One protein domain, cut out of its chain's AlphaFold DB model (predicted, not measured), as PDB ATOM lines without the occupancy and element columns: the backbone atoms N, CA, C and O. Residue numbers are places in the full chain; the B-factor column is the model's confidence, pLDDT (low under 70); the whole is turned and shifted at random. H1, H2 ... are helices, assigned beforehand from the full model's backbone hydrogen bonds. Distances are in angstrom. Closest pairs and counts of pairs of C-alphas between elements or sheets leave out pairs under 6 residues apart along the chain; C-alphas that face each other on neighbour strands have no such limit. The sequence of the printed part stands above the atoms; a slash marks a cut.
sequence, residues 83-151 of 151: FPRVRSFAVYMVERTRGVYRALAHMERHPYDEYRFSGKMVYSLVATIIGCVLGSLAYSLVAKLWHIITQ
ATOM      1  N   PHE A  83     184.171 166.942 205.870       61.53
ATOM      2  CA  PHE A  83     183.832 165.837 204.983       61.53
ATOM      3  C   PHE A  83     182.394 165.301 205.144       61.53
ATOM      4  O   PHE A  83     181.663 165.292 204.153       61.53
ATOM      5  N   PRO A  84     181.902 164.927 206.346       61.59
ATOM      6  CA  PRO A  84     180.503 164.521 206.528       61.59
ATOM      7  C   PRO A  84     179.493 165.625 206.173       61.59
ATOM      8  O   PRO A  84     178.372 165.329 205.758       61.59
ATOM      9  N   ARG A  85     179.887 166.901 206.273       58.34
ATOM     10  CA  ARG A  85     179.025 168.045 205.941       58.34
ATOM     11  C   ARG A  85     178.934 168.280 204.428       58.34
ATOM     12  O   ARG A  85     177.850 168.494 203.900       58.34
ATOM     13  N   VAL A  86     180.053 168.158 203.715       63.22
ATOM     14  CA  VAL A  86     180.076 168.195 202.241       63.22
ATOM     15  C   VAL A  86     179.362 166.976 201.658       63.22
ATOM     16  O   VAL A  86     178.598 167.115 200.709       63.22
ATOM     17  N   ARG A  87     179.535 165.793 202.261       68.94
ATOM     18  CA  ARG A  87     178.840 164.567 201.845       68.94
ATOM     19  C   ARG A  87     177.322 164.698 201.968       68.94
ATOM     20  O   ARG A  87     176.621 164.350 201.026       68.94
ATOM     21  N   SER A  88     176.813 165.206 203.091       62.94
ATOM     22  CA  SER A  88     175.366 165.407 203.281       62.94
ATOM     23  C   SER A  88     174.795 166.434 202.301       62.94
ATOM     24  O   SER A  88     173.743 166.191 201.716       62.94
ATOM     25  N   PHE A  89     175.523 167.521 202.028       66.25
ATOM     26  CA  PHE A  89     175.142 168.474 200.985       66.25
ATOM     27  C   PHE A  89     175.143 167.849 199.579       66.25
ATOM     28  O   PHE A  89     174.204 168.051 198.814       66.25
ATOM     29  N   ALA A  90     176.158 167.052 199.235       69.38
ATOM     30  CA  ALA A  90     176.230 166.372 197.944       69.38
ATOM     31  C   ALA A  90     175.079 165.370 197.758       69.38
ATOM     32  O   ALA A  90     174.453 165.354 196.701       69.38
ATOM     33  N   VAL A  91     174.753 164.585 198.792       71.19
ATOM     34  CA  VAL A  91     173.600 163.667 198.779       71.19
ATOM     35  C   VAL A  91     172.300 164.442 198.561       71.19
ATOM     36  O   VAL A  91     171.544 164.108 197.652       71.19
ATOM     37  N   TYR A  92     172.092 165.535 199.301       70.75
ATOM     38  CA  TYR A  92     170.935 166.413 199.129       70.75
ATOM     39  C   TYR A  92     170.815 166.965 197.696       70.75
ATOM     40  O   TYR A  92     169.743 166.934 197.089       70.75
ATOM     41  N   MET A  93     171.924 167.436 197.116       71.81
ATOM     42  CA  MET A  93     171.942 167.958 195.745       71.81
ATOM     43  C   MET A  93     171.667 166.867 194.704       71.81
ATOM     44  O   MET A  93     170.945 167.117 193.737       71.81
ATOM     45  N   VAL A  94     172.182 165.651 194.902       76.50
ATOM     46  CA  VAL A  94     171.910 164.504 194.020       76.50
ATOM     47  C   VAL A  94     170.438 164.103 194.084       76.50
ATOM     48  O   VAL A  94     169.827 163.871 193.041       76.50
ATOM     49  N   GLU A  95     169.838 164.061 195.274       72.06
ATOM     50  CA  GLU A  95     168.411 163.770 195.443       72.06
ATOM     51  C   GLU A  95     167.535 164.820 194.756       72.06
ATOM     52  O   GLU A  95     166.622 164.466 194.004       72.06
ATOM     53  N   ARG A  96     167.866 166.106 194.921       66.12
ATOM     54  CA  ARG A  96     167.149 167.209 194.271       66.12
ATOM     55  C   ARG A  96     167.272 167.146 192.747       66.12
ATOM     56  O   ARG A  96     166.271 167.284 192.047       66.12
ATOM     57  N   THR A  97     168.464 166.844 192.231       67.25
ATOM     58  CA  THR A  97     168.704 166.670 190.787       67.25
ATOM     59  C   THR A  97     167.956 165.455 190.227       67.25
ATOM     60  O   THR A  97     167.364 165.534 189.153       67.25
ATOM     61  N   ARG A  98     167.898 164.340 190.969       72.25
ATOM     62  CA  ARG A  98     167.124 163.144 190.584       72.25
ATOM     63  C   ARG A  98     165.616 163.391 190.568       72.25
ATOM     64  O   ARG A  98     164.932 162.829 189.713       72.25
ATOM     65  N   GLY A  99     165.094 164.189 191.501       70.19
ATOM     66  CA  GLY A  99     163.683 164.588 191.522       70.19
ATOM     67  C   GLY A  99     163.303 165.395 190.279       70.19
ATOM     68  O   GLY A  99     162.307 165.091 189.626       70.19
ATOM     69  N   VAL A 100     164.164 166.339 189.890       66.62
ATOM     70  CA  VAL A 100     164.012 167.116 188.651       66.62
ATOM     71  C   VAL A 100     164.091 166.213 187.418       66.62
ATOM     72  O   VAL A 100     163.220 166.291 186.560       66.62
ATOM     73  N   TYR A 101     165.059 165.293 187.350       70.62
ATOM     74  CA  TYR A 101     165.169 164.340 186.238       70.62
ATOM     75  C   TYR A 101     163.917 163.470 186.065       70.62
ATOM     76  O   TYR A 101     163.470 163.249 184.943       70.62
ATOM     77  N   ARG A 102     163.324 162.988 187.166       73.81
ATOM     78  CA  ARG A 102     162.080 162.202 187.120       73.81
ATOM     79  C   ARG A 102     160.884 163.030 186.656       73.81
ATOM     80  O   ARG A 102     160.099 162.532 185.855       73.81
ATOM     81  N   ALA A 103     160.768 164.276 187.114       66.00
ATOM     82  CA  ALA A 103     159.740 165.193 186.629       66.00
ATOM     83  C   ALA A 103     159.891 165.449 185.117       66.00
ATOM     84  O   ALA A 103     158.913 165.380 184.381       66.00
ATOM     85  N   LEU A 104     161.125 165.633 184.638       64.88
ATOM     86  CA  LEU A 104     161.424 165.822 183.216       64.88
ATOM     87  C   LEU A 104     161.097 164.584 182.370       64.88
ATOM     88  O   LEU A 104     160.449 164.713 181.336       64.88
ATOM     89  N   ALA A 105     161.467 163.384 182.829       70.88
ATOM     90  CA  ALA A 105     161.126 162.134 182.146       70.88
ATOM     91  C   ALA A 105     159.604 161.904 182.066       70.88
ATOM     92  O   ALA A 105     159.113 161.274 181.131       70.88
ATOM     93  N   HIS A 106     158.846 162.420 183.038       65.19
ATOM     94  CA  HIS A 106     157.385 162.385 183.013       65.19
ATOM     95  C   HIS A 106     156.797 163.396 182.014       65.19
ATOM     96  O   HIS A 106     155.818 163.083 181.341       65.19
ATOM     97  N   MET A 107     157.406 164.579 181.876       60.94
ATOM     98  CA  MET A 107     157.010 165.587 180.882       60.94
ATOM     99  C   MET A 107     157.324 165.146 179.445       60.94
ATOM    100  O   MET A 107     156.566 165.449 178.531       60.94
ATOM    101  N   GLU A 108     158.409 164.399 179.229       61.72
ATOM    102  CA  GLU A 108     158.773 163.884 177.903       61.72
ATOM    103  C   GLU A 108     157.746 162.878 177.352       61.72
ATOM    104  O   GLU A 108     157.514 162.825 176.146       61.72
ATOM    105  N   ARG A 109     157.063 162.131 178.231       64.06
ATOM    106  CA  ARG A 109     156.027 161.158 177.842       64.06
ATOM    107  C   ARG A 109     154.681 161.784 177.475       64.06
ATOM    108  O   ARG A 109     153.824 161.065 176.967       64.06
ATOM    109  N   HIS A 110     154.445 163.069 177.748       61.09
ATOM    110  CA  HIS A 110     153.177 163.756 177.461       61.09
ATOM    111  C   HIS A 110     153.450 164.971 176.550       61.09
ATOM    112  O   HIS A 110     153.692 166.074 177.034       61.09
ATOM    113  N   PRO A 111     153.485 164.770 175.217       55.44
ATOM    114  CA  PRO A 111     154.080 165.721 174.272       55.44
ATOM    115  C   PRO A 111     153.229 166.953 173.912       55.44
ATOM    116  O   PRO A 111     153.750 167.839 173.235       55.44
ATOM    117  N   TYR A 112     151.971 167.042 174.356       53.84
ATOM    118  CA  TYR A 112     151.058 168.144 174.032       53.84
ATOM    119  C   TYR A 112     150.643 168.896 175.294       53.84
ATOM    120  O   TYR A 112     149.601 168.608 175.869       53.84
ATOM    121  N   ASP A 113     151.464 169.854 175.724       58.97
ATOM    122  CA  ASP A 113     151.004 170.892 176.643       58.97
ATOM    123  C   ASP A 113     151.822 172.179 176.464       58.97
ATOM    124  O   ASP A 113     153.053 172.162 176.325       58.97
ATOM    125  N   GLU A 114     151.124 173.310 176.459       57.25
ATOM    126  CA  GLU A 114     151.604 174.669 176.151       57.25
ATOM    127  C   GLU A 114     152.759 175.132 177.077       57.25
ATOM    128  O   GLU A 114     153.553 176.018 176.758       57.25
ATOM    129  N   TYR A 115     152.952 174.429 178.197       56.44
ATOM    130  CA  TYR A 115     153.987 174.656 179.209       56.44
ATOM    131  C   TYR A 115     155.417 174.258 178.796       56.44
ATOM    132  O   TYR A 115     156.372 174.589 179.510       56.44
ATOM    133  N   ARG A 116     155.610 173.593 177.647       58.19
ATOM    134  CA  ARG A 116     156.919 173.090 177.171       58.19
ATOM    135  C   ARG A 116     157.985 174.181 177.011       58.19
ATOM    136  O   ARG A 116     159.164 173.917 177.262       58.19
ATOM    137  N   PHE A 117     157.600 175.392 176.599       56.06
ATOM    138  CA  PHE A 117     158.541 176.507 176.442       56.06
ATOM    139  C   PHE A 117     158.972 177.078 177.801       56.06
ATOM    140  O   PHE A 117     160.165 177.256 178.051       56.06
ATOM    141  N   SER A 118     158.019 177.253 178.725       64.25
ATOM    142  CA  SER A 118     158.302 177.755 180.077       64.25
ATOM    143  C   SER A 118     159.187 176.790 180.880       64.25
ATOM    144  O   SER A 118     160.146 177.220 181.519       64.25
ATOM    145  N   GLY A 119     158.951 175.476 180.768       65.69
ATOM    146  CA  GLY A 119     159.699 174.461 181.511       65.69
ATOM    147  C   GLY A 119     161.177 174.390 181.121       65.69
ATOM    148  O   GLY A 119     162.043 174.301 181.990       65.69
ATOM    149  N   LYS A 120     161.491 174.505 179.824       68.25
ATOM    150  CA  LYS A 120     162.884 174.531 179.340       68.25
ATOM    151  C   LYS A 120     163.624 175.799 179.764       68.25
ATOM    152  O   LYS A 120     164.807 175.733 180.095       68.25
ATOM    153  N   MET A 121     162.933 176.937 179.795       70.56
ATOM    154  CA  MET A 121     163.510 178.212 180.218       70.56
ATOM    155  C   MET A 121     163.791 178.230 181.729       70.56
ATOM    156  O   MET A 121     164.881 178.614 182.152       70.56
ATOM    157  N   VAL A 122     162.855 177.726 182.542       72.50
ATOM    158  CA  VAL A 122     163.045 177.566 183.993       72.50
ATOM    159  C   VAL A 122     164.166 176.565 184.289       72.50
ATOM    160  O   VAL A 122     165.006 176.832 185.146       72.50
ATOM    161  N   TYR A 123     164.243 175.456 183.546       70.56
ATOM    162  CA  TYR A 123     165.352 174.506 183.646       70.56
ATOM    163  C   TYR A 123     166.701 175.176 183.375       70.56
ATOM    164  O   TYR A 123     167.613 175.051 184.189       70.56
ATOM    165  N   SER A 124     166.814 175.917 182.267       72.69
ATOM    166  CA  SER A 124     168.038 176.639 181.920       72.69
ATOM    167  C   SER A 124     168.443 177.593 183.042       72.69
ATOM    168  O   SER A 124     169.594 177.588 183.458       72.69
ATOM    169  N   LEU A 125     167.495 178.363 183.579       72.75
ATOM    170  CA  LEU A 125     167.757 179.323 184.648       72.75
ATOM    171  C   LEU A 125     168.272 178.636 185.924       72.75
ATOM    172  O   LEU A 125     169.283 179.044 186.494       72.75
ATOM    173  N   VAL A 126     167.603 177.566 186.362       77.81
ATOM    174  CA  VAL A 126     167.972 176.831 187.581       77.81
ATOM    175  C   VAL A 126     169.312 176.114 187.406       77.81
ATOM    176  O   VAL A 126     170.150 176.162 188.307       77.81
ATOM    177  N   ALA A 127     169.550 175.497 186.246       75.50
ATOM    178  CA  ALA A 127     170.816 174.845 185.930       75.50
ATOM    179  C   ALA A 127     171.979 175.848 185.909       75.50
ATOM    180  O   ALA A 127     173.033 175.565 186.481       75.50
ATOM    181  N   THR A 128     171.779 177.040 185.339       72.12
ATOM    182  CA  THR A 128     172.780 178.115 185.349       72.12
ATOM    183  C   THR A 128     173.068 178.600 186.767       72.12
ATOM    184  O   THR A 128     174.233 178.703 187.136       72.12
ATOM    185  N   ILE A 129     172.048 178.833 187.601       75.00
ATOM    186  CA  ILE A 129     172.251 179.273 188.993       75.00
ATOM    187  C   ILE A 129     173.039 178.223 189.786       75.00
ATOM    188  O   ILE A 129     174.013 178.561 190.462       75.00
ATOM    189  N   ILE A 130     172.666 176.945 189.676       78.94
ATOM    190  CA  ILE A 130     173.380 175.849 190.346       78.94
ATOM    191  C   ILE A 130     174.819 175.749 189.825       78.94
ATOM    192  O   ILE A 130     175.750 175.646 190.624       78.94
ATOM    193  N   GLY A 131     175.018 175.837 188.507       77.75
ATOM    194  CA  GLY A 131     176.337 175.827 187.876       77.75
ATOM    195  C   GLY A 131     177.228 176.978 188.347       77.75
ATOM    196  O   GLY A 131     178.373 176.745 188.727       77.75
ATOM    197  N   CYS A 132     176.699 178.202 188.418       72.19
ATOM    198  CA  CYS A 132     177.421 179.373 188.916       72.19
ATOM    199  C   CYS A 132     177.823 179.219 190.388       72.19
ATOM    200  O   CYS A 132     178.951 179.553 190.755       72.19
ATOM    201  N   VAL A 133     176.936 178.687 191.234       78.31
ATOM    202  CA  VAL A 133     177.229 178.456 192.658       78.31
ATOM    203  C   VAL A 133     178.297 177.375 192.825       78.31
ATOM    204  O   VAL A 133     179.283 177.594 193.530       78.31
ATOM    205  N   LEU A 134     178.153 176.230 192.151       82.06
ATOM    206  CA  LEU A 134     179.127 175.137 192.226       82.06
ATOM    207  C   LEU A 134     180.489 175.540 191.643       82.06
ATOM    208  O   LEU A 134     181.516 175.256 192.258       82.06
ATOM    209  N   GLY A 135     180.505 176.256 190.517       79.25
ATOM    210  CA  GLY A 135     181.725 176.776 189.899       79.25
ATOM    211  C   GLY A 135     182.457 177.774 190.796       79.25
ATOM    212  O   GLY A 135     183.666 177.664 190.989       79.25
ATOM    213  N   SER A 136     181.722 178.692 191.432       73.50
ATOM    214  CA  SER A 136     182.298 179.674 192.363       73.50
ATOM    215  C   SER A 136     182.888 179.014 193.615       73.50
ATOM    216  O   SER A 136     183.939 179.429 194.115       73.50
ATOM    217  N   LEU A 137     182.239 177.958 194.119       75.31
ATOM    218  CA  LEU A 137     182.739 177.172 195.249       75.31
ATOM    219  C   LEU A 137     183.986 176.364 194.870       75.31
ATOM    220  O   LEU A 137     184.955 176.363 195.629       75.31
ATOM    221  N   ALA A 138     183.992 175.732 193.695       81.38
ATOM    222  CA  ALA A 138     185.148 175.001 193.183       81.38
ATOM    223  C   ALA A 138     186.358 175.929 192.993       81.38
ATOM    224  O   ALA A 138     187.438 175.632 193.498       81.38
ATOM    225  N   TYR A 139     186.163 177.095 192.369       82.06
ATOM    226  CA  TYR A 139     187.219 178.094 192.195       82.06
ATOM    227  C   TYR A 139     187.795 178.564 193.537       82.06
ATOM    228  O   TYR A 139     189.009 178.594 193.724       82.06
ATOM    229  N   SER A 140     186.932 178.854 194.514       74.44
ATOM    230  CA  SER A 140     187.360 179.298 195.847       74.44
ATOM    231  C   SER A 140     188.164 178.234 196.607       74.44
ATOM    232  O   SER A 140     189.056 178.573 197.390       74.44
ATOM    233  N   LEU A 141     187.852 176.950 196.405       80.25
ATOM    234  CA  LEU A 141     188.604 175.834 196.984       80.25
ATOM    235  C   LEU A 141     189.963 175.660 196.304       80.25
ATOM    236  O   LEU A 141     190.963 175.517 197.003       80.25
ATOM    237  N   VAL A 142     190.009 175.733 194.971       83.81
ATOM    238  CA  VAL A 142     191.254 175.642 194.191       83.81
ATOM    239  C   VAL A 142     192.191 176.800 194.521       83.81
ATOM    240  O   VAL A 142     193.360 176.565 194.803       83.81
ATOM    241  N   ALA A 143     191.683 178.033 194.582       78.56
ATOM    242  CA  ALA A 143     192.476 179.207 194.940       78.56
ATOM    243  C   ALA A 143     193.084 179.090 196.348       78.56
ATOM    244  O   ALA A 143     194.242 179.442 196.559       78.56
ATOM    245  N   LYS A 144     192.333 178.542 197.313       82.50
ATOM    246  CA  LYS A 144     192.861 178.257 198.655       82.50
ATOM    247  C   LYS A 144     193.903 177.147 198.661       82.50
ATOM    248  O   LYS A 144     194.891 177.282 199.370       82.50
ATOM    249  N   LEU A 145     193.684 176.068 197.908       78.69
ATOM    250  CA  LEU A 145     194.656 174.977 197.803       78.69
ATOM    251  C   LEU A 145     195.968 175.475 197.192       78.69
ATOM    252  O   LEU A 145     197.032 175.188 197.722       78.69
ATOM    253  N   TRP A 146     195.876 176.267 196.122       76.25
ATOM    254  CA  TRP A 146     197.024 176.875 195.458       76.25
ATOM    255  C   TRP A 146     197.841 177.725 196.428       76.25
ATOM    256  O   TRP A 146     199.042 177.532 196.555       76.25
ATOM    257  N   HIS A 147     197.166 178.588 197.191       78.25
ATOM    258  CA  HIS A 147     197.814 179.471 198.156       78.25
ATOM    259  C   HIS A 147     198.491 178.725 199.321       78.25
ATOM    260  O   HIS A 147     199.430 179.256 199.907       78.25
ATOM    261  N   ILE A 148     198.015 177.520 199.664       82.38
ATOM    262  CA  ILE A 148     198.634 176.635 200.667       82.38
ATOM    263  C   ILE A 148     199.858 175.913 200.090       82.38
ATOM    264  O   ILE A 148     200.798 175.656 200.825       82.38
ATOM    265  N   ILE A 149     199.849 175.570 198.799       78.56
ATOM    266  CA  ILE A 149     200.957 174.862 198.135       78.56
ATOM    267  C   ILE A 149     202.136 175.804 197.839       78.56
ATOM    268  O   ILE A 149     203.278 175.360 197.803       78.56
ATOM    269  N   THR A 150     201.870 177.090 197.598       74.50
ATOM    270  CA  THR A 150     202.894 178.097 197.264       74.50
ATOM    271  C   THR A 150     203.481 178.848 198.469       74.50
ATOM    272  O   THR A 150     204.244 179.789 198.258       74.50
ATOM    273  N   GLN A 151     203.112 178.490 199.703       57.16
ATOM    274  CA  GLN A 151     203.751 178.966 200.943       57.16
ATOM    275  C   GLN A 151     204.589 177.850 201.557       57.16
ATOM    276  O   GLN A 151     205.639 178.191 202.140       57.16
TER     277      GLN A 151
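What this domain is: This is residues 83 to 151 of the 151 residues of an uncharacterized protein of Alloprevotella sp (UniProt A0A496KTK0). One long helix, H2, makes most of the length, and a shorter helix, H1, runs back beside it as the other arm of a narrow, open V. The arms are joined by a loop at the V's closed end and spread toward their free ends. The printed part has 69 residues with two named helices, H1 then H2, and no named strand; the class is all helix. It is extended, with a radius of gyration of the C-alphas of 17.4 A and spans of 60 by 24 by 12 A.

How they stand to each other: H2, residues 116 to 149, and H1, residues 83 to 108, are near each other, with 9 pairs of C-alphas within 10 A; their closest C-alphas are 8.4 A apart. Residues 83 to 92 of H1, residues 109 to 114, and residues 131 to 151, of which 131 to 149 belong to H2, stand free. In H1 every O i to N i+4 pair is within hydrogen-bond range; in H2, 29 of 30 are.

Where its parts are: H2 is 48.8 A long and ends at C-alpha 149, (200.957, 174.862, 198.135). H1 is 36.9 A long and begins at C-alpha 83, (183.832, 165.837, 204.983).

The domain as a whole: The C-alphas farthest apart, of Tyr 112 and Gln 151, are 60.1 A apart. The printed part has no cut, and the link from H1 to H2, 7 residues, is short. Its mean pLDDT is 70.1, with 29 residues under 70, among them 83 to 90 and 106 to 120.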